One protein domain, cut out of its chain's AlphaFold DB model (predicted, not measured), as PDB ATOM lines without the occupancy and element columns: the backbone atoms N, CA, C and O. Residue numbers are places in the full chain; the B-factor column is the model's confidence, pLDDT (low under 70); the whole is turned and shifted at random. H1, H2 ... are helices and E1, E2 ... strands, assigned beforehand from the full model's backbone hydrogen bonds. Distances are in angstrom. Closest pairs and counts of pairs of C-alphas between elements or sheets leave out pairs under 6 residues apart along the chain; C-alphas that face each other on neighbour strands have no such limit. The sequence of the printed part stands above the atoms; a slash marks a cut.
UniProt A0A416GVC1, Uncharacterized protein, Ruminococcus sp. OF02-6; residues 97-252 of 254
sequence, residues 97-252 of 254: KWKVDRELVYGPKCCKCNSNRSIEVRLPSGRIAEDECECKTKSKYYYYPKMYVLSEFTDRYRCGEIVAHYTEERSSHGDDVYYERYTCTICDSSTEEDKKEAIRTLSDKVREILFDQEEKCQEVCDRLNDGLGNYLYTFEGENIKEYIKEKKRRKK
ATOM      1  N   LYS A  97     -28.862  -9.169  49.601       89.50
ATOM      2  CA  LYS A  97     -29.467 -10.435  50.012       89.50
ATOM      3  C   LYS A  97     -30.738 -10.704  49.212       89.50
ATOM      4  O   LYS A  97     -31.338  -9.806  48.624       89.50
ATOM      5  N   TRP A  98     -31.146 -11.961  49.191       91.06
ATOM      6  CA  TRP A  98     -32.297 -12.459  48.451       91.06
ATOM      7  C   TRP A  98     -33.353 -12.974  49.406       91.06
ATOM      8  O   TRP A  98     -33.041 -13.564  50.434       91.06
ATOM      9  N   LYS A  99     -34.613 -12.761  49.058       91.31
ATOM     10  CA  LYS A  99     -35.758 -13.169  49.861       91.31
ATOM     11  C   LYS A  99     -36.799 -13.828  48.975       91.31
ATOM     12  O   LYS A  99     -36.998 -13.407  47.836       91.31
ATOM     13  N   VAL A 100     -37.499 -14.810  49.530       92.19
ATOM     14  CA  VAL A 100     -38.672 -15.404  48.889       92.19
ATOM     15  C   VAL A 100     -39.817 -14.387  48.886       92.19
ATOM     16  O   VAL A 100     -40.367 -14.052  49.940       92.19
ATOM     17  N   ASP A 101     -40.192 -13.911  47.700       91.25
ATOM     18  CA  ASP A 101     -41.421 -13.145  47.473       91.25
ATOM     19  C   ASP A 101     -42.436 -13.991  46.692       91.25
ATOM     20  O   ASP A 101     -42.122 -15.090  46.228       91.25
ATOM     21  N   ARG A 102     -43.680 -13.516  46.588       92.31
ATOM     22  CA  ARG A 102     -44.763 -14.254  45.932       92.31
ATOM     23  C   ARG A 102     -45.679 -13.357  45.113       92.31
ATOM     24  O   ARG A 102     -45.942 -12.222  45.490       92.31
ATOM     25  N   GLU A 103     -46.214 -13.911  44.035       93.88
ATOM     26  CA  GLU A 103     -47.313 -13.324  43.263       93.88
ATOM     27  C   GLU A 103     -48.496 -14.294  43.222       93.88
ATOM     28  O   GLU A 103     -48.330 -15.512  43.345       93.88
ATOM     29  N   LEU A 104     -49.700 -13.754  43.039       94.50
ATOM     30  CA  LEU A 104     -50.886 -14.571  42.802       94.50
ATOM     31  C   LEU A 104     -50.890 -15.081  41.359       94.50
ATOM     32  O   LEU A 104     -50.745 -14.306  40.413       94.50
ATOM     33  N   VAL A 105     -51.101 -16.385  41.203       95.00
ATOM     34  CA  VAL A 105     -51.192 -17.061  39.908       95.00
ATOM     35  C   VAL A 105     -52.498 -17.816  39.748       95.00
ATOM     36  O   VAL A 105     -53.100 -18.307  40.705       95.00
ATOM     37  N   TYR A 106     -52.916 -17.924  38.497       94.19
ATOM     38  CA  TYR A 106     -54.186 -18.472  38.056       94.19
ATOM     39  C   TYR A 106     -53.944 -19.500  36.951       94.19
ATOM     40  O   TYR A 106     -52.869 -19.550  36.342       94.19
ATOM     41  N   GLY A 107     -54.959 -20.318  36.679       92.56
ATOM     42  CA  GLY A 107     -54.959 -21.186  35.508       92.56
ATOM     43  C   GLY A 107     -54.953 -20.395  34.190       92.56
ATOM     44  O   GLY A 107     -55.130 -19.167  34.183       92.56
ATOM     45  N   PRO A 108     -54.787 -21.089  33.050       92.75
ATOM     46  CA  PRO A 108     -54.804 -20.460  31.734       92.75
ATOM     47  C   PRO A 108     -56.098 -19.670  31.522       92.75
ATOM     48  O   PRO A 108     -57.188 -20.114  31.891       92.75
ATOM     49  N   LYS A 109     -55.971 -18.470  30.957       92.00
ATOM     50  CA  LYS A 109     -57.116 -17.619  30.629       92.00
ATOM     51  C   LYS A 109     -57.717 -18.052  29.291       92.00
ATOM     52  O   LYS A 109     -56.982 -18.369  28.359       92.00
ATOM     53  N   CYS A 110     -59.044 -18.059  29.185       91.00
ATOM     54  CA  CYS A 110     -59.725 -18.350  27.926       91.00
ATOM     55  C   CYS A 110     -59.962 -17.073  27.100       91.00
ATOM     56  O   CYS A 110     -59.984 -15.963  27.629       91.00
ATOM     57  N   CYS A 111     -60.219 -17.232  25.802       90.12
ATOM     58  CA  CYS A 111     -60.514 -16.120  24.894       90.12
ATOM     59  C   CYS A 111     -61.936 -15.540  25.031       90.12
ATOM     60  O   CYS A 111     -62.256 -14.564  24.362       90.12
ATOM     61  N   LYS A 112     -62.799 -16.138  25.864       89.38
ATOM     62  CA  LYS A 112     -64.220 -15.764  25.994       89.38
ATOM     63  C   LYS A 112     -64.493 -14.730  27.092       89.38
ATOM     64  O   LYS A 112     -65.630 -14.296  27.230       89.38
ATOM     65  N   CYS A 113     -63.490 -14.389  27.899       91.62
ATOM     66  CA  CYS A 113     -63.643 -13.523  29.063       91.62
ATOM     67  C   CYS A 113     -62.774 -12.268  28.962       91.62
ATOM     68  O   CYS A 113     -61.751 -12.250  28.273       91.62
ATOM     69  N   ASN A 114     -63.178 -11.223  29.678       89.81
ATOM     70  CA  ASN A 114     -62.434  -9.973  29.772       89.81
ATOM     71  C   ASN A 114     -61.209 -10.100  30.713       89.81
ATOM     72  O   ASN A 114     -60.852 -11.189  31.173       89.81
ATOM     73  N   SER A 115     -60.498  -8.998  30.975       88.56
ATOM     74  CA  SER A 115     -59.340  -8.957  31.893       88.56
ATOM     75  C   SER A 115     -59.664  -9.455  33.302       88.56
ATOM     76  O   SER A 115     -58.809 -10.080  33.924       88.56
ATOM     77  N   ASN A 116     -60.911  -9.283  33.748       88.75
ATOM     78  CA  ASN A 116     -61.382  -9.717  35.059       88.75
ATOM     79  C   ASN A 116     -61.832 -11.182  35.114       88.75
ATOM     80  O   ASN A 116     -62.332 -11.645  36.142       88.75
ATOM     81  N   ARG A 117     -61.656 -11.920  34.010       89.88
ATOM     82  CA  ARG A 117     -62.198 -13.270  33.827       89.88
ATOM     83  C   ARG A 117     -63.720 -13.307  34.029       89.88
ATOM     84  O   ARG A 117     -64.251 -14.302  34.519       89.88
ATOM     85  N   SER A 118     -64.402 -12.241  33.615       91.88
ATOM     86  CA  SER A 118     -65.863 -12.150  33.529       91.88
ATOM     87  C   SER A 118     -66.324 -12.255  32.071       91.88
ATOM     88  O   SER A 118     -65.578 -11.930  31.141       91.88
ATOM     89  N   ILE A 119     -67.555 -12.709  31.866       91.25
ATOM     90  CA  ILE A 119     -68.260 -12.728  30.585       91.25
ATOM     91  C   ILE A 119     -69.312 -11.623  30.629       91.25
ATOM     92  O   ILE A 119     -70.183 -11.618  31.496       91.25
ATOM     93  N   GLU A 120     -69.238 -10.686  29.690       91.81
ATOM     94  CA  GLU A 120     -70.212  -9.601  29.583       91.81
ATOM     95  C   GLU A 120     -71.444 -10.065  28.802       91.81
ATOM     96  O   GLU A 120     -71.360 -10.480  27.644       91.81
ATOM     97  N   VAL A 121     -72.607  -9.972  29.439       90.12
ATOM     98  CA  VAL A 121     -73.902 -10.353  28.883       90.12
ATOM     99  C   VAL A 121     -74.771  -9.109  28.767       90.12
ATOM    100  O   VAL A 121     -75.091  -8.447  29.754       90.12
ATOM    101  N   ARG A 122     -75.197  -8.782  27.545       91.19
ATOM    102  CA  ARG A 122     -76.152  -7.693  27.319       91.19
ATOM    103  C   ARG A 122     -77.572  -8.196  27.570       91.19
ATOM    104  O   ARG A 122     -78.078  -9.040  26.836       91.19
ATOM    105  N   LEU A 123     -78.218  -7.655  28.597       91.56
ATOM    106  CA  LEU A 123     -79.600  -7.976  28.942       91.56
ATOM    107  C   LEU A 123     -80.581  -7.330  27.943       91.56
ATOM    108  O   LEU A 123     -80.262  -6.286  27.366       91.56
ATOM    109  N   PRO A 124     -81.814  -7.858  27.798       92.19
ATOM    110  CA  PRO A 124     -82.850  -7.254  26.950       92.19
ATOM    111  C   PRO A 124     -83.175  -5.790  27.292       92.19
ATOM    112  O   PRO A 124     -83.613  -5.034  26.433       92.19
ATOM    113  N   SER A 125     -82.915  -5.369  28.534       91.00
ATOM    114  CA  SER A 125     -83.056  -3.980  28.994       91.00
ATOM    115  C   SER A 125     -81.957  -3.032  28.489       91.00
ATOM    116  O   SER A 125     -81.969  -1.851  28.830       91.00
ATOM    117  N   GLY A 126     -80.971  -3.535  27.739       90.50
ATOM    118  CA  GLY A 126     -79.801  -2.784  27.279       90.50
ATOM    119  C   GLY A 126     -78.687  -2.639  28.320       90.50
ATOM    120  O   GLY A 126     -77.606  -2.161  27.979       90.50
ATOM    121  N   ARG A 127     -78.908  -3.072  29.571       92.12
ATOM    122  CA  ARG A 127     -77.871  -3.112  30.616       92.12
ATOM    123  C   ARG A 127     -76.863  -4.229  30.340       92.12
ATOM    124  O   ARG A 127     -77.226  -5.270  29.794       92.12
ATOM    125  N   ILE A 128     -75.618  -4.023  30.756       90.50
ATOM    126  CA  ILE A 128     -74.575  -5.053  30.740       90.50
ATOM    127  C   ILE A 128     -74.543  -5.696  32.126       90.50
ATOM    128  O   ILE A 128     -74.483  -4.992  33.133       90.50
ATOM    129  N   ALA A 129     -74.635  -7.019  32.163       89.50
ATOM    130  CA  ALA A 129     -74.381  -7.836  33.339       89.50
ATOM    131  C   ALA A 129     -73.065  -8.594  33.140       89.50
ATOM    132  O   ALA A 129     -72.704  -8.917  32.011       89.50
ATOM    133  N   GLU A 130     -72.361  -8.881  34.228       91.56
ATOM    134  CA  GLU A 130     -71.163  -9.718  34.208       91.56
ATOM    135  C   GLU A 130     -71.469 -11.061  34.863       91.56
ATOM    136  O   GLU A 130     -72.060 -11.102  35.942       91.56
ATOM    137  N   ASP A 131     -71.050 -12.139  34.210       90.12
ATOM    138  CA  ASP A 131     -71.056 -13.490  34.767       90.12
ATOM    139  C   ASP A 131     -69.619 -13.997  34.939       90.12
ATOM    140  O   ASP A 131     -68.713 -13.598  34.200       90.12
ATOM    141  N   GLU A 132     -69.370 -14.862  35.918       89.25
ATOM    142  CA  GLU A 132     -68.022 -15.382  36.150       89.25
ATOM    143  C   GLU A 132     -67.643 -16.406  35.080       89.25
ATOM    144  O   GLU A 132     -68.367 -17.359  34.804       89.25
ATOM    145  N   CYS A 133     -66.467 -16.245  34.471       90.62
ATOM    146  CA  CYS A 133     -65.993 -17.235  33.518       90.62
ATOM    147  C   CYS A 133     -65.519 -18.500  34.239       90.62
ATOM    148  O   CYS A 133     -64.811 -18.424  35.239       90.62
ATOM    149  N   GLU A 134     -65.758 -19.671  33.648       88.38
ATOM    150  CA  GLU A 134     -65.233 -20.956  34.137       88.38
ATOM    151  C   GLU A 134     -63.699 -20.970  34.305       88.38
ATOM    152  O   GLU A 134     -63.164 -21.689  35.146       88.38
ATOM    153  N   CYS A 135     -62.964 -20.149  33.540       89.31
ATOM    154  CA  CYS A 135     -61.509 -20.029  33.690       89.31
ATOM    155  C   CYS A 135     -61.074 -19.198  34.914       89.31
ATOM    156  O   CYS A 135     -59.874 -19.058  35.170       89.31
ATOM    157  N   LYS A 136     -62.013 -18.626  35.678       88.81
ATOM    158  CA  LYS A 136     -61.768 -17.885  36.921       88.81
ATOM    159  C   LYS A 136     -61.515 -18.864  38.072       88.81
ATOM    160  O   LYS A 136     -62.330 -19.075  38.962       88.81
ATOM    161  N   THR A 137     -60.347 -19.497  38.037       83.00
ATOM    162  CA  THR A 137     -59.894 -20.434  39.072       83.00
ATOM    163  C   THR A 137     -59.522 -19.715  40.371       83.00
ATOM    164  O   THR A 137     -59.082 -18.564  40.337       83.00
ATOM    165  N   LYS A 138     -59.564 -20.421  41.509       88.56
ATOM    166  CA  LYS A 138     -58.957 -19.938  42.764       88.56
ATOM    167  C   LYS A 138     -57.466 -19.659  42.563       88.56
ATOM    168  O   LYS A 138     -56.775 -20.468  41.959       88.56
ATOM    169  N   SER A 139     -56.961 -18.547  43.084       91.56
ATOM    170  CA  SER A 139     -55.541 -18.203  42.973       91.56
ATOM    171  C   SER A 139     -54.653 -19.126  43.812       91.56
ATOM    172  O   SER A 139     -55.031 -19.520  44.918       91.56
ATOM    173  N   LYS A 140     -53.439 -19.390  43.328       94.56
ATOM    174  CA  LYS A 140     -52.322 -19.961  44.096       94.56
ATOM    175  C   LYS A 140     -51.188 -18.938  44.207       94.56
ATOM    176  O   LYS A 140     -51.260 -17.877  43.594       94.56
ATOM    177  N   TYR A 141     -50.148 -19.252  44.974       94.56
ATOM    178  CA  TYR A 141     -48.942 -18.427  45.053       94.56
ATOM    179  C   TYR A 141     -47.821 -19.012  44.206       94.56
ATOM    180  O   TYR A 141     -47.504 -20.187  44.347       94.56
ATOM    181  N   TYR A 142     -47.211 -18.174  43.373       95.31
ATOM    182  CA  TYR A 142     -45.938 -18.464  42.730       95.31
ATOM    183  C   TYR A 142     -44.830 -17.724  43.468       95.31
ATOM    184  O   TYR A 142     -44.891 -16.502  43.618       95.31
ATOM    185  N   TYR A 143     -43.829 -18.464  43.920       95.00
ATOM    186  CA  TYR A 143     -42.714 -17.977  44.719       95.00
ATOM    187  C   TYR A 143     -41.493 -17.701  43.840       95.00
ATOM    188  O   TYR A 143     -41.202 -18.451  42.908       95.00
ATOM    189  N   TYR A 144     -40.775 -16.615  44.119       93.62
ATOM    190  CA  TYR A 144     -39.579 -16.238  43.367       93.62
ATOM    191  C   TYR A 144     -38.584 -15.439  44.223       93.62
ATOM    192  O   TYR A 144     -38.998 -14.720  45.139       93.62
ATOM    193  N   PRO A 145     -37.279 -15.497  43.900       93.62
ATOM    194  CA  PRO A 145     -36.271 -14.689  44.566       93.62
ATOM    195  C   PRO A 145     -36.393 -13.217  44.200       93.62
ATOM    196  O   PRO A 145     -36.428 -12.827  43.019       93.62
ATOM    197  N   LYS A 146     -36.373 -12.390  45.237       89.38
ATOM    198  CA  LYS A 146     -36.373 -10.939  45.141       89.38
ATOM    199  C   LYS A 146     -35.175 -10.350  45.866       89.38
ATOM    200  O   LYS A 146     -34.841 -10.771  46.969       89.38
ATOM    201  N   MET A 147     -34.545  -9.378  45.218       87.44
ATOM    202  CA  MET A 147     -33.345  -8.708  45.702       87.44
ATOM    203  C   MET A 147     -33.691  -7.657  46.757       87.44
ATOM    204  O   MET A 147     -34.631  -6.876  46.581       87.44
ATOM    205  N   TYR A 148     -32.898  -7.626  47.819       86.00
ATOM    206  CA  TYR A 148     -32.919  -6.627  48.874       86.00
ATOM    207  C   TYR A 148     -31.505  -6.084  49.075       86.00
ATOM    208  O   TYR A 148     -30.530  -6.836  49.037       86.00
ATOM    209  N   VAL A 149     -31.402  -4.777  49.297       83.69
ATOM    210  CA  VAL A 149     -30.130  -4.070  49.460       83.69
ATOM    211  C   VAL A 149     -30.009  -3.585  50.898       83.69
ATOM    212  O   VAL A 149     -30.983  -3.121  51.492       83.69
ATOM    213  N   LEU A 150     -28.815  -3.725  51.460       83.31
ATOM    214  CA  LEU A 150     -28.456  -3.208  52.772       83.31
ATOM    215  C   LEU A 150     -28.619  -1.683  52.784       83.31
ATOM    216  O   LEU A 150     -27.932  -0.983  52.044       83.31
ATOM    217  N   SER A 151     -29.523  -1.181  53.621       78.25
ATOM    218  CA  SER A 151     -29.846   0.245  53.710       78.25
ATOM    219  C   SER A 151     -29.303   0.903  54.975       78.25
ATOM    220  O   SER A 151     -28.884   2.054  54.925       78.25
ATOM    221  N   GLU A 152     -29.309   0.201  56.111       77.31
ATOM    222  CA  GLU A 152     -28.961   0.796  57.407       77.31
ATOM    223  C   GLU A 152     -28.329  -0.226  58.362       77.31
ATOM    224  O   GLU A 152     -28.569  -1.432  58.270       77.31
ATOM    225  N   PHE A 153     -27.535   0.281  59.303       76.62
ATOM    226  CA  PHE A 153     -27.113  -0.445  60.491       76.62
ATOM    227  C   PHE A 153     -27.651   0.256  61.729       76.62
ATOM    228  O   PHE A 153     -27.419   1.450  61.907       76.62
ATOM    229  N   THR A 154     -28.301  -0.498  62.607       74.81
ATOM    230  CA  THR A 154     -28.707   0.004  63.918       74.81
ATOM    231  C   THR A 154     -27.841  -0.635  64.987       74.81
ATOM    232  O   THR A 154     -27.837  -1.855  65.143       74.81
ATOM    233  N   ASP A 155     -27.145   0.199  65.754       70.25
ATOM    234  CA  ASP A 155     -26.502  -0.210  66.999       70.25
ATOM    235  C   ASP A 155     -27.495  -0.012  68.147       70.25
ATOM    236  O   ASP A 155     -27.829   1.114  68.538       70.25
ATOM    237  N   ARG A 156     -28.001  -1.116  68.702       64.06
ATOM    238  CA  ARG A 156     -28.723  -1.035  69.969       64.06
ATOM    239  C   ARG A 156     -27.681  -0.967  71.077       64.06
ATOM    240  O   ARG A 156     -27.283  -2.000  71.607       64.06
ATOM    241  N   TYR A 157     -27.346   0.263  71.475       51.91
ATOM    242  CA  TYR A 157     -26.357   0.705  72.483       51.91
ATOM    243  C   TYR A 157     -26.305  -0.072  73.828       51.91
ATOM    244  O   TYR A 157     -25.465   0.205  74.677       51.91
ATOM    245  N   ARG A 158     -27.203  -1.034  74.083       53.66
ATOM    246  CA  ARG A 158     -27.232  -1.885  75.290       53.66
ATOM    247  C   ARG A 158     -27.081  -3.388  75.026       53.66
ATOM    248  O   ARG A 158     -26.963  -4.138  75.988       53.66
ATOM    249  N   CYS A 159     -27.103  -3.830  73.770       56.00
ATOM    250  CA  CYS A 159     -27.107  -5.247  73.386       56.00
ATOM    251  C   CYS A 159     -25.755  -5.712  72.832       56.00
ATOM    252  O   CYS A 159     -25.488  -6.906  72.826       56.00
ATOM    253  N   GLY A 160     -24.917  -4.786  72.348       57.72
ATOM    254  CA  GLY A 160     -23.676  -5.128  71.641       57.72
ATOM    255  C   GLY A 160     -23.902  -5.784  70.272       57.72
ATOM    256  O   GLY A 160     -22.955  -6.295  69.682       57.72
ATOM    257  N   GLU A 161     -25.138  -5.770  69.766       63.28
ATOM    258  CA  GLU A 161     -25.523  -6.369  68.490       63.28
ATOM    259  C   GLU A 161     -25.789  -5.273  67.455       63.28
ATOM    260  O   GLU A 161     -26.656  -4.412  67.637       63.28
ATOM    261  N   ILE A 162     -25.040  -5.331  66.353       70.00
ATOM    262  CA  ILE A 162     -25.280  -4.518  65.163       70.00
ATOM    263  C   ILE A 162     -26.358  -5.219  64.337       70.00
ATOM    264  O   ILE A 162     -26.182  -6.358  63.905       70.00
ATOM    265  N   VAL A 163     -27.474  -4.535  64.094       74.81
ATOM    266  CA  VAL A 163     -28.561  -5.050  63.256       74.81
ATOM    267  C   VAL A 163     -28.449  -4.448  61.864       74.81
ATOM    268  O   VAL A 163     -28.533  -3.234  61.697       74.81
ATOM    269  N   ALA A 164     -28.286  -5.310  60.861       78.12
ATOM    270  CA  ALA A 164     -28.332  -4.929  59.458       78.12
ATOM    271  C   ALA A 164     -29.778  -4.895  58.952       78.12
ATOM    272  O   ALA A 164     -30.544  -5.847  59.127       78.12
ATOM    273  N   HIS A 165     -30.121  -3.800  58.292       80.69
ATOM    274  CA  HIS A 165     -31.443  -3.515  57.771       80.69
ATOM    275  C   HIS A 165     -31.432  -3.574  56.248       80.69
ATOM    276  O   HIS A 165     -30.660  -2.869  55.598       80.69
ATOM    277  N   TYR A 166     -32.308  -4.406  55.686       80.88
ATOM    278  CA  TYR A 166     -32.403  -4.620  54.246       80.88
ATOM    279  C   TYR A 166     -33.718  -4.095  53.697       80.88
ATOM    280  O   TYR A 166     -34.789  -4.373  54.241       80.88
ATOM    281  N   THR A 167     -33.621  -3.389  52.579       80.62
ATOM    282  CA  THR A 167     -34.729  -2.695  51.934       80.62
ATOM    283  C   THR A 167     -34.917  -3.204  50.509       80.62
ATOM    284  O   THR A 167     -33.957  -3.514  49.804       80.62
ATOM    285  N   GLU A 168     -36.174  -3.320  50.078       77.00
ATOM    286  CA  GLU A 168     -36.480  -3.596  48.676       77.00
ATOM    287  C   GLU A 168     -36.031  -2.412  47.813       77.00
ATOM    288  O   GLU A 168     -36.417  -1.273  48.069       77.00
ATOM    289  N   GLU A 169     -35.305  -2.687  46.732       65.31
ATOM    290  CA  GLU A 169     -35.023  -1.687  45.704       65.31
ATOM    291  C   GLU A 169     -36.339  -1.211  45.050       65.31
ATOM    292  O   GLU A 169     -37.003  -1.949  44.303       65.31
ATOM    293  N   ARG A 170     -36.736   0.033  45.344       56.88
ATOM    294  CA  ARG A 170     -37.816   0.754  44.664       56.88
ATOM    295  C   ARG A 170     -37.222   1.956  43.938       56.88
ATOM    296  O   ARG A 170     -36.787   2.906  44.569       56.88
ATOM    297  N   SER A 171     -37.226   1.916  42.609       50.03
ATOM    298  CA  SER A 171     -36.935   3.077  41.766       50.03
ATOM    299  C   SER A 171     -38.216   3.910  41.645       50.03
ATOM    300  O   SER A 171     -39.113   3.557  40.873       50.03
ATOM    301  N   SER A 172     -38.352   4.964  42.444       46.19
ATOM    302  CA  SER A 172     -39.557   5.800  42.489       46.19
ATOM    303  C   SER A 172     -39.310   7.243  42.054       46.19
ATOM    304  O   SER A 172     -39.928   8.117  42.630       46.19
ATOM    305  N   HIS A 173     -38.500   7.469  41.012       40.16
ATOM    306  CA  HIS A 173     -38.388   8.651  40.119       40.16
ATOM    307  C   HIS A 173     -36.908   8.928  39.805       40.16
ATOM    308  O   HIS A 173     -36.034   8.554  40.577       40.16
ATOM    309  N   GLY A 174     -36.649   9.478  38.613       43.62
ATOM    310  CA  GLY A 174     -35.317   9.590  38.021       43.62
ATOM    311  C   GLY A 174     -34.270  10.244  38.924       43.62
ATOM    312  O   GLY A 174     -34.564  11.169  39.676       43.62
ATOM    313  N   ASP A 175     -33.059   9.720  38.778       42.47
ATOM    314  CA  ASP A 175     -31.758  10.232  39.212       42.47
ATOM    315  C   ASP A 175     -31.435  10.285  40.713       42.47
ATOM    316  O   ASP A 175     -30.252  10.327  41.042       42.47
ATOM    317  N   ASP A 176     -32.404  10.123  41.619       40.81
ATOM    318  CA  ASP A 176     -32.129  10.004  43.057       40.81
ATOM    319  C   ASP A 176     -32.742   8.727  43.659       40.81
ATOM    320  O   ASP A 176     -33.960   8.561  43.761       40.81
ATOM    321  N   VAL A 177     -31.878   7.806  44.106       42.78
ATOM    322  CA  VAL A 177     -32.280   6.605  44.857       42.78
ATOM    323  C   VAL A 177     -32.705   7.027  46.264       42.78
ATOM    324  O   VAL A 177     -31.931   6.970  47.219       42.78
ATOM    325  N   TYR A 178     -33.948   7.473  46.411       43.97
ATOM    326  CA  TYR A 178     -34.553   7.654  47.724       43.97
ATOM    327  C   TYR A 178     -35.020   6.299  48.262       43.97
ATOM    328  O   TYR A 178     -35.949   5.687  47.733       43.97
ATOM    329  N   TYR A 179     -34.411   5.836  49.356       46.44
ATOM    330  CA  TYR A 179     -35.016   4.800  50.189       46.44
ATOM    331  C   TYR A 179     -36.263   5.414  50.835       46.44
ATOM    332  O   TYR A 179     -36.165   6.202  51.776       46.44
ATOM    333  N   GLU A 180     -37.443   5.140  50.274       41.41
ATOM    334  CA  GLU A 180     -38.713   5.580  50.853       41.41
ATOM    335  C   GLU A 180     -38.745   5.197  52.338       41.41
ATOM    336  O   GLU A 180     -38.592   4.035  52.692       41.41
ATOM    337  N   ARG A 181     -39.015   6.163  53.219       37.09
ATOM    338  CA  ARG A 181     -39.113   5.990  54.685       37.09
ATOM    339  C   ARG A 181     -40.160   4.947  55.140       37.09
ATOM    340  O   ARG A 181     -40.304   4.702  56.333       37.09
ATOM    341  N   TYR A 182     -40.899   4.371  54.189       39.34
ATOM    342  CA  TYR A 182     -41.942   3.356  54.339       39.34
ATOM    343  C   TYR A 182     -41.566   2.006  53.705       39.34
ATOM    344  O   TYR A 182     -42.432   1.159  53.478       39.34
ATOM    345  N   THR A 183     -40.293   1.782  53.381       46.22
ATOM    346  CA  THR A 183     -39.833   0.476  52.918       46.22
ATOM    347  C   THR A 183     -39.932  -0.556  54.037       46.22
ATOM    348  O   THR A 183     -39.636  -0.270  55.195       46.22
ATOM    349  N   CYS A 184     -40.355  -1.779  53.703       51.62
ATOM    350  CA  CYS A 184     -40.296  -2.901  54.635       51.62
ATOM    351  C   CYS A 184     -38.831  -3.213  54.940       51.62
ATOM    352  O   CYS A 184     -38.185  -3.946  54.191       51.62
ATOM    353  N   THR A 185     -38.336  -2.651  56.032       54.94
ATOM    354  CA  THR A 185     -37.009  -2.934  56.548       54.94
ATOM    355  C   THR A 185     -37.022  -4.285  57.247       54.94
ATOM    356  O   THR A 185     -37.776  -4.493  58.200       54.94
ATOM    357  N   ILE A 186     -36.210  -5.222  56.764       58.91
ATOM    358  CA  ILE A 186     -36.129  -6.577  57.317       58.91
ATOM    359  C   ILE A 186     -34.834  -6.706  58.106       58.91
ATOM    360  O   ILE A 186     -33.767  -6.337  57.612       58.91
ATOM    361  N   CYS A 187     -34.951  -7.233  59.322       64.88
ATOM    362  CA  CYS A 187     -33.822  -7.563  60.179       64.88
ATOM    363  C   CYS A 187     -33.426  -9.026  59.960       64.88
ATOM    364  O   CYS A 187     -34.287  -9.906  59.980       64.88
ATOM    365  N   ASP A 188     -32.131  -9.296  59.812       66.00
ATOM    366  CA  ASP A 188     -31.590 -10.661  59.817       66.00
ATOM    367  C   ASP A 188     -31.490 -11.166  61.270       66.00
ATOM    368  O   ASP A 188     -30.415 -11.190  61.858       66.00
ATOM    369  N   SER A 189     -32.635 -11.447  61.903       65.19
ATOM    370  CA  SER A 189     -32.714 -11.803  63.332       65.19
ATOM    371  C   SER A 189     -32.919 -13.296  63.605       65.19
ATOM    372  O   SER A 189     -33.076 -13.685  64.759       65.19
ATOM    373  N   SER A 190     -32.992 -14.137  62.572       69.88
ATOM    374  CA  SER A 190     -33.175 -15.586  62.734       69.88
ATOM    375  C   SER A 190     -31.836 -16.287  62.942       69.88
ATOM    376  O   SER A 190     -30.874 -15.999  62.231       69.88
ATOM    377  N   THR A 191     -31.791 -17.254  63.861       77.00
ATOM    378  CA  THR A 191     -30.611 -18.115  64.033       77.00
ATOM    379  C   THR A 191     -30.408 -19.027  62.818       77.00
ATOM    380  O   THR A 191     -31.341 -19.290  62.052       77.00
ATOM    381  N   GLU A 192     -29.191 -19.537  62.624       79.81
ATOM    382  CA  GLU A 192     -28.910 -20.465  61.522       79.81
ATOM    383  C   GLU A 192     -29.676 -21.789  61.668       79.81
ATOM    384  O   GLU A 192     -30.085 -22.384  60.668       79.81
ATOM    385  N   GLU A 193     -29.928 -22.242  62.897       83.50
ATOM    386  CA  GLU A 193     -30.788 -23.393  63.182       83.50
ATOM    387  C   GLU A 193     -32.239 -23.137  62.750       83.50
ATOM    388  O   GLU A 193     -32.819 -23.969  62.046       83.50
ATOM    389  N   ASP A 194     -32.800 -21.971  63.094       83.31
ATOM    390  CA  ASP A 194     -34.161 -21.585  62.695       83.31
ATOM    391  C   ASP A 194     -34.302 -21.535  61.171       83.31
ATOM    392  O   ASP A 194     -35.288 -22.027  60.613       83.31
ATOM    393  N   LYS A 195     -33.297 -20.971  60.486       85.06
ATOM    394  CA  LYS A 195     -33.266 -20.893  59.020       85.06
ATOM    395  C   LYS A 195     -33.262 -22.288  58.399       85.06
ATOM    396  O   LYS A 195     -34.064 -22.564  57.504       85.06
ATOM    397  N   LYS A 196     -32.395 -23.187  58.882       88.00
ATOM    398  CA  LYS A 196     -32.304 -24.571  58.383       88.00
ATOM    399  C   LYS A 196     -33.610 -25.328  58.577       88.00
ATOM    400  O   LYS A 196     -34.068 -25.988  57.644       88.00
ATOM    401  N   GLU A 197     -34.223 -25.217  59.751       90.06
ATOM    402  CA  GLU A 197     -35.475 -25.915  60.034       90.06
ATOM    403  C   GLU A 197     -36.632 -25.372  59.196       90.06
ATOM    404  O   GLU A 197     -37.404 -26.147  58.623       90.06
ATOM    405  N   ALA A 198     -36.724 -24.050  59.045       88.38
ATOM    406  CA  ALA A 198     -37.720 -23.431  58.185       88.38
ATOM    407  C   ALA A 198     -37.565 -23.888  56.726       88.38
ATOM    408  O   ALA A 198     -38.552 -24.297  56.119       88.38
ATOM    409  N   ILE A 199     -36.342 -23.913  56.183       90.56
ATOM    410  CA  ILE A 199     -36.060 -24.394  54.817       90.56
ATOM    411  C   ILE A 199     -36.382 -25.887  54.665       90.56
ATOM    412  O   ILE A 199     -36.873 -26.319  53.616       90.56
ATOM    413  N   ARG A 200     -36.105 -26.700  55.687       90.19
ATOM    414  CA  ARG A 200     -36.394 -28.138  55.669       90.19
ATOM    415  C   ARG A 200     -37.897 -28.396  55.626       90.19
ATOM    416  O   ARG A 200     -38.351 -29.166  54.784       90.19
ATOM    417  N   THR A 201     -38.646 -27.717  56.491       90.56
ATOM    418  CA  THR A 201     -40.101 -27.873  56.653       90.56
ATOM    419  C   THR A 201     -40.931 -27.067  55.655       90.56
ATOM    420  O   THR A 201     -42.134 -27.289  55.567       90.56
ATOM    421  N   LEU A 202     -40.311 -26.143  54.911       88.56
ATOM    422  CA  LEU A 202     -40.988 -25.161  54.056       88.56
ATOM    423  C   LEU A 202     -42.072 -24.365  54.805       88.56
ATOM    424  O   LEU A 202     -43.119 -24.036  54.251       88.56
ATOM    425  N   SER A 203     -41.824 -24.062  56.082       87.75
ATOM    426  CA  SER A 203     -42.750 -23.270  56.898       87.75
ATOM    427  C   SER A 203     -42.875 -21.825  56.400       87.75
ATOM    428  O   SER A 203     -42.002 -21.313  55.697       87.75
ATOM    429  N   ASP A 204     -43.918 -21.115  56.841       83.69
ATOM    430  CA  ASP A 204     -44.123 -19.699  56.496       83.69
ATOM    431  C   ASP A 204     -42.922 -18.802  56.851       83.69
ATOM    432  O   ASP A 204     -42.682 -17.801  56.169       83.69
ATOM    433  N   LYS A 205     -42.114 -19.198  57.849       85.75
ATOM    434  CA  LYS A 205     -40.880 -18.504  58.255       85.75
ATOM    435  C   LYS A 205     -39.825 -18.442  57.155       85.75
ATOM    436  O   LYS A 205     -38.985 -17.552  57.179       85.75
ATOM    437  N   VAL A 206     -39.874 -19.328  56.158       87.88
ATOM    438  CA  VAL A 206     -38.975 -19.275  54.992       87.88
ATOM    439  C   VAL A 206     -39.038 -17.920  54.295       87.88
ATOM    440  O   VAL A 206     -38.037 -17.434  53.772       87.88
ATOM    441  N   ARG A 207     -40.207 -17.273  54.330       85.94
ATOM    442  CA  ARG A 207     -40.400 -15.943  53.759       85.94
ATOM    443  C   ARG A 207     -39.708 -14.845  54.550       85.94
ATOM    444  O   ARG A 207     -39.679 -13.735  54.054       85.94
ATOM    445  N   GLU A 208     -39.197 -15.087  55.747       85.19
ATOM    446  CA  GLU A 208     -38.472 -14.090  56.546       85.19
ATOM    447  C   GLU A 208     -36.951 -14.223  56.388       85.19
ATOM    448  O   GLU A 208     -36.215 -13.301  56.726       85.19
ATOM    449  N   ILE A 209     -36.484 -15.330  55.801       89.12
ATOM    450  CA  ILE A 209     -35.063 -15.626  55.619       89.12
ATOM    451  C   ILE A 209     -34.460 -14.747  54.520       89.12
ATOM    452  O   ILE A 209     -35.007 -14.627  53.419       89.12
ATOM    453  N   LEU A 210     -33.284 -14.193  54.818       89.19
ATOM    454  CA  LEU A 210     -32.419 -13.517  53.861       89.19
ATOM    455  C   LEU A 210     -31.271 -14.447  53.448       89.19
ATOM    456  O   LEU A 210     -30.500 -14.920  54.282       89.19
ATOM    457  N   PHE A 211     -31.165 -14.703  52.150       89.81
ATOM    458  CA  PHE A 211     -30.163 -15.566  51.535       89.81
ATOM    459  C   PHE A 211     -29.043 -14.726  50.922       89.81
ATOM    460  O   PHE A 211     -29.305 -13.761  50.210       89.81
ATOM    461  N   ASP A 212     -27.790 -15.130  51.114       88.94
ATOM    462  CA  ASP A 212     -26.647 -14.421  50.519       88.94
ATOM    463  C   ASP A 212     -26.495 -14.676  49.004       88.94
ATOM    464  O   ASP A 212     -25.802 -13.931  48.316       88.94
ATOM    465  N   GLN A 213     -27.127 -15.731  48.475       90.25
ATOM    466  CA  GLN A 213     -27.043 -16.161  47.071       90.25
ATOM    467  C   GLN A 213     -28.446 -16.306  46.463       90.25
ATOM    468  O   GLN A 213     -29.336 -16.865  47.112       90.25
ATOM    469  N   GLU A 214     -28.638 -15.834  45.222       92.56
ATOM    470  CA  GLU A 214     -29.931 -15.923  44.512       92.56
ATOM    471  C   GLU A 214     -30.306 -17.386  44.284       92.56
ATOM    472  O   GLU A 214     -31.456 -17.764  44.480       92.56
ATOM    473  N   GLU A 215     -29.324 -18.221  43.946       95.00
ATOM    474  CA  GLU A 215     -29.496 -19.630  43.592       95.00
ATOM    475  C   GLU A 215     -30.088 -20.430  44.756       95.00
ATOM    476  O   GLU A 215     -31.059 -21.158  44.580       95.00
ATOM    477  N   LYS A 216     -29.583 -20.216  45.976       93.56
ATOM    478  CA  LYS A 216     -30.123 -20.861  47.186       93.56
ATOM    479  C   LYS A 216     -31.556 -20.427  47.481       93.56
ATOM    480  O   LYS A 216     -32.371 -21.227  47.929       93.56
ATOM    481  N   CYS A 217     -31.872 -19.156  47.238       94.56
ATOM    482  CA  CYS A 217     -33.238 -18.663  47.366       94.56
ATOM    483  C   CYS A 217     -34.142 -19.277  46.282       94.56
ATOM    484  O   CYS A 217     -35.282 -19.648  46.567       94.56
ATOM    485  N   GLN A 218     -33.625 -19.430  45.059       94.94
ATOM    486  CA  GLN A 218     -34.331 -20.037  43.933       94.94
ATOM    487  C   GLN A 218     -34.664 -21.504  44.203       94.94
ATOM    488  O   GLN A 218     -35.816 -21.877  44.025       94.94
ATOM    489  N   GLU A 219     -33.727 -22.302  44.722       95.38
ATOM    490  CA  GLU A 219     -33.971 -23.706  45.093       95.38
ATOM    491  C   GLU A 219     -35.144 -23.852  46.073       95.38
ATOM    492  O   GLU A 219     -35.980 -24.752  45.957       95.38
ATOM    493  N   VAL A 220     -35.238 -22.942  47.045       94.88
ATOM    494  CA  VAL A 220     -36.348 -22.913  48.002       94.88
ATOM    495  C   VAL A 220     -37.655 -22.489  47.328       94.88
ATOM    496  O   VAL A 220     -38.697 -23.088  47.594       94.88
ATOM    497  N   CYS A 221     -37.612 -21.496  46.437       95.19
ATOM    498  CA  CYS A 221     -38.775 -21.091  45.647       95.19
ATOM    499  C   CYS A 221     -39.282 -22.235  44.764       95.19
ATOM    500  O   CYS A 221     -40.487 -22.451  44.694       95.19
ATOM    501  N   ASP A 222     -38.384 -22.984  44.127       95.31
ATOM    502  CA  ASP A 222     -38.729 -24.105  43.256       95.31
ATOM    503  C   ASP A 222     -39.467 -25.193  44.043       95.31
ATOM    504  O   ASP A 222     -40.555 -25.594  43.642       95.31
ATOM    505  N   ARG A 223     -38.968 -25.549  45.233       95.31
ATOM    506  CA  ARG A 223     -39.651 -26.476  46.153       95.31
ATOM    507  C   ARG A 223     -41.021 -25.970  46.617       95.31
ATOM    508  O   ARG A 223     -41.947 -26.758  46.767       95.31
ATOM    509  N   LEU A 224     -41.174 -24.664  46.858       93.94
ATOM    510  CA  LEU A 224     -42.473 -24.062  47.207       93.94
ATOM    511  C   LEU A 224     -43.452 -24.039  46.024       93.94
ATOM    512  O   LEU A 224     -44.666 -24.014  46.221       93.94
ATOM    513  N   ASN A 225     -42.925 -24.032  44.803       94.88
ATOM    514  CA  ASN A 225     -43.692 -24.045  43.564       94.88
ATOM    515  C   ASN A 225     -44.062 -25.466  43.104       94.88
ATOM    516  O   ASN A 225     -44.825 -25.613  42.138       94.88
ATOM    517  N   ASP A 226     -43.567 -26.506  43.781       93.19
ATOM    518  CA  ASP A 226     -43.921 -27.891  43.491       93.19
ATOM    519  C   ASP A 226     -45.441 -28.094  43.626       93.19
ATOM    520  O   ASP A 226     -46.080 -27.719  44.609       93.19
ATOM    521  N   GLY A 227     -46.059 -28.676  42.596       88.25
ATOM    522  CA  GLY A 227     -47.510 -28.902  42.571       88.25
ATOM    523  C   GLY A 227     -48.357 -27.706  42.109       88.25
ATOM    524  O   GLY A 227     -49.594 -27.759  42.175       88.25
ATOM    525  N   LEU A 228     -47.745 -26.641  41.576       90.00
ATOM    526  CA  LEU A 228     -48.497 -25.564  40.920       90.00
ATOM    527  C   LEU A 228     -49.260 -26.039  39.677       90.00
ATOM    528  O   LEU A 228     -50.362 -25.551  39.421       90.00
ATOM    529  N   GLY A 229     -48.742 -27.026  38.944       88.88
ATOM    530  CA  GLY A 229     -49.379 -27.535  37.729       88.88
ATOM    531  C   GLY A 229     -49.476 -26.452  36.652       88.88
ATOM    532  O   GLY A 229     -48.471 -25.857  36.274       88.88
ATOM    533  N   ASN A 230     -50.686 -26.172  36.161       89.50
ATOM    534  CA  ASN A 230     -50.941 -25.161  35.125       89.50
ATOM    535  C   ASN A 230     -51.195 -23.739  35.670       89.50
ATOM    536  O   ASN A 230     -51.548 -22.846  34.896       89.50
ATOM    537  N   TYR A 231     -51.023 -23.516  36.976       92.62
ATOM    538  CA  TYR A 231     -51.164 -22.204  37.611       92.62
ATOM    539  C   TYR A 231     -49.894 -21.374  37.410       92.62
ATOM    540  O   TYR A 231     -49.085 -21.220  38.319       92.62
ATOM    541  N   LEU A 232     -49.699 -20.883  36.187       93.88
ATOM    542  CA  LEU A 232     -48.497 -20.153  35.770       93.88
ATOM    543  C   LEU A 232     -48.826 -18.816  35.098       93.88
ATOM    544  O   LEU A 232     -47.987 -18.262  34.388       93.88
ATOM    545  N   TYR A 233     -50.042 -18.308  35.306       93.50
ATOM    546  CA  TYR A 233     -50.520 -17.100  34.647       93.50
ATOM    547  C   TYR A 233     -50.914 -16.025  35.650       93.50
ATOM    548  O   TYR A 233     -51.463 -16.328  36.709       93.50
ATOM    549  N   THR A 234     -50.681 -14.764  35.300       92.50
ATOM    550  CA  THR A 234     -51.268 -13.624  36.006       92.50
ATOM    551  C   THR A 234     -52.792 -13.652  35.863       92.50
ATOM    552  O   THR A 234     -53.372 -14.424  35.084       92.50
ATOM    553  N   PHE A 235     -53.479 -12.799  36.620       89.38
ATOM    554  CA  PHE A 235     -54.932 -12.692  36.513       89.38
ATOM    555  C   PHE A 235     -55.374 -12.359  35.079       89.38
ATOM    556  O   PHE A 235     -56.296 -12.988  34.555       89.38
ATOM    557  N   GLU A 236     -54.622 -11.483  34.408       89.12
ATOM    558  CA  GLU A 236     -54.865 -11.039  33.034       89.12
ATOM    559  C   GLU A 236     -54.509 -12.081  31.965       89.12
ATOM    560  O   GLU A 236     -54.970 -11.952  30.827       89.12
ATOM    561  N   GLY A 237     -53.787 -13.147  32.335       88.44
ATOM    562  CA  GLY A 237     -53.440 -14.270  31.461       88.44
ATOM    563  C   GLY A 237     -52.001 -14.268  30.937       88.44
ATOM    564  O   GLY A 237     -51.684 -15.084  30.079       88.44
ATOM    565  N   GLU A 238     -51.130 -13.395  31.442       91.75
ATOM    566  CA  GLU A 238     -49.712 -13.337  31.058       91.75
ATOM    567  C   GLU A 238     -48.908 -14.437  31.758       91.75
ATOM    568  O   GLU A 238     -49.226 -14.812  32.886       91.75
ATOM    569  N   ASN A 239     -47.840 -14.946  31.139       93.69
ATOM    570  CA  ASN A 239     -46.981 -15.931  31.795       93.69
ATOM    571  C   ASN A 239     -46.242 -15.306  32.994       93.69
ATOM    572  O   ASN A 239     -45.551 -14.296  32.855       93.69
ATOM    573  N   ILE A 240     -46.325 -15.936  34.169       93.56
ATOM    574  CA  ILE A 240     -45.773 -15.368  35.406       93.56
ATOM    575  C   ILE A 240     -44.250 -15.178  35.356       93.56
ATOM    576  O   ILE A 240     -43.724 -14.210  35.907       93.56
ATOM    577  N   LYS A 241     -43.519 -16.066  34.669       91.69
ATOM    578  CA  LYS A 241     -42.054 -15.973  34.566       91.69
ATOM    579  C   LYS A 241     -41.637 -14.769  33.727       91.69
ATOM    580  O   LYS A 241     -40.668 -14.089  34.067       91.69
ATOM    581  N   GLU A 242     -42.375 -14.489  32.656       91.94
ATOM    582  CA  GLU A 242     -42.155 -13.317  31.805       91.94
ATOM    583  C   GLU A 242     -42.519 -12.032  32.544       91.94
ATOM    584  O   GLU A 242     -41.696 -11.119  32.603       91.94
ATOM    585  N   TYR A 243     -43.673 -12.012  33.217       89.50
ATOM    586  CA  TYR A 243     -44.113 -10.890  34.047       89.50
ATOM    587  C   TYR A 243     -43.066 -10.507  35.109       89.50
ATOM    588  O   TYR A 243     -42.667  -9.344  35.220       89.50
ATOM    589  N   ILE A 244     -42.533 -11.485  35.853       88.81
ATOM    590  CA  ILE A 244     -41.486 -11.240  36.859       88.81
ATOM    591  C   ILE A 244     -40.197 -10.729  36.201       88.81
ATOM    592  O   ILE A 244     -39.555  -9.809  36.718       88.81
ATOM    593  N   LYS A 245     -39.807 -11.290  35.052       86.88
ATOM    594  CA  LYS A 245     -38.616 -10.854  34.310       86.88
ATOM    595  C   LYS A 245     -38.752  -9.412  33.821       86.88
ATOM    596  O   LYS A 245     -37.795  -8.644  33.927       86.88
ATOM    597  N   GLU A 246     -39.922  -9.021  33.325       82.81
ATOM    598  CA  GLU A 246     -40.214  -7.638  32.951       82.81
ATOM    599  C   GLU A 246     -40.206  -6.701  34.153       82.81
ATOM    600  O   GLU A 246     -39.582  -5.642  34.089       82.81
ATOM    601  N   LYS A 247     -40.813  -7.105  35.273       77.44
ATOM    602  CA  LYS A 247     -40.793  -6.347  36.531       77.44
ATOM    603  C   LYS A 247     -39.358  -6.096  37.007       77.44
ATOM    604  O   LYS A 247     -39.039  -4.980  37.409       77.44
ATOM    605  N   LYS A 248     -38.467  -7.092  36.886       73.12
ATOM    606  CA  LYS A 248     -37.023  -6.948  37.154       73.12
ATOM    607  C   LYS A 248     -36.331  -6.007  36.146       73.12
ATOM    608  O   LYS A 248     -35.457  -5.243  36.538       73.12
ATOM    609  N   ARG A 249     -36.702  -6.031  34.859       66.88
ATOM    610  CA  ARG A 249     -36.103  -5.182  33.803       66.88
ATOM    611  C   ARG A 249     -36.528  -3.719  33.877       66.88
ATOM    612  O   ARG A 249     -35.681  -2.849  33.713       66.88
ATOM    613  N   ARG A 250     -37.805  -3.439  34.153       58.88
ATOM    614  CA  ARG A 250     -38.325  -2.067  34.295       58.88
ATOM    615  C   ARG A 250     -37.630  -1.296  35.427       58.88
ATOM    616  O   ARG A 250     -37.561  -0.080  35.343       58.88
ATOM    617  N   LYS A 251     -37.063  -2.004  36.414       55.19
ATOM    618  CA  LYS A 251     -36.228  -1.439  37.488       55.19
ATOM    619  C   LYS A 251     -34.768  -1.148  37.087       55.19
ATOM    620  O   LYS A 251     -34.110  -0.405  37.790       55.19
ATOM    621  N   LYS A 252     -34.245  -1.724  35.992       46.19
ATOM    622  CA  LYS A 252     -32.830  -1.582  35.567       46.19
ATOM    623  C   LYS A 252     -32.585  -0.559  34.450       46.19
ATOM    624  O   LYS A 252     -31.435  -0.247  34.174       46.19
TER     625      LYS A 252
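This is residues 97 to 252 of the 254 residues of an uncharacterized protein of Ruminococcus sp. OF02-6 (UniProt A0A416GVC1). A twisted three-strand sheet, E1, E4 and E5, has the end of its E4-E5 hairpin sticking out at residues 156 to 161, while a separate hairpin, E2 and E3, makes the opposite end of the elongated model. H3 packs over E1 and E4, H4 packs over E4, and H1 sits beyond H2 and H3. The printed part has 156 residues, in the order E1 E2 E3 E4 E5 H1 H2 H3 H4, class mixed; both sheets are antiparallel, the larger ordered E1 - E4 - E5. It is loose, with a radius of gyration of the C-alphas of 20.6 A and spans of 74 by 41 by 27 A.

E4, residues 140 to 155, is 39.8 A long. E1, residues 97 to 105, begins at C-alpha 97 (-29.467, -10.435, 50.012) and is 24.9 A long; E5 is residues 162 to 168. E2 is residues 118 to 122 and E3 128 to 132. H1 is residues 192 to 201, H2 204 to 208, H3 214 to 224 and H4 240 to 250, ending at C-alpha 250 (-38.325, -2.067, 34.295).

E4 bends by 66 degrees at residue 151; its residues 140 to 148 pair with E1 (N 101 and O 144, 2.9 A) and 148 to 155 with E5 (N 163 and O 154, 2.9 A). In the hairpin E2 and E3, N 119 and O 131 are 2.8 A apart. H3 is on the sheet at a height of 8.3 A, slantwise to the strands; its closest C-alphas to E4 are those of Cys 221 and Tyr 143, 5.1 A. H4 is on it at 9.7 A, along E4 at 14 degrees on the local plane. H2 only grazes the sheet and touches H1 at the C-alphas of Val 206 and Ala 198, 5.4 A. Every O i to N i+4 pair is within hydrogen-bond range in H1, H3 and H4; H2 has 0 of 1, but 2 of 2 O i to N i+3 pairs.

The C-alphas farthest apart, Pro 124 and Gly 160, are 74.2 A apart. The printed part has no cut. Links E1 to E2, E5 to H1 and H3 to H4 are long. Residues 156 to 161, 169 to 190 and 249 to 252 have pLDDT under 70.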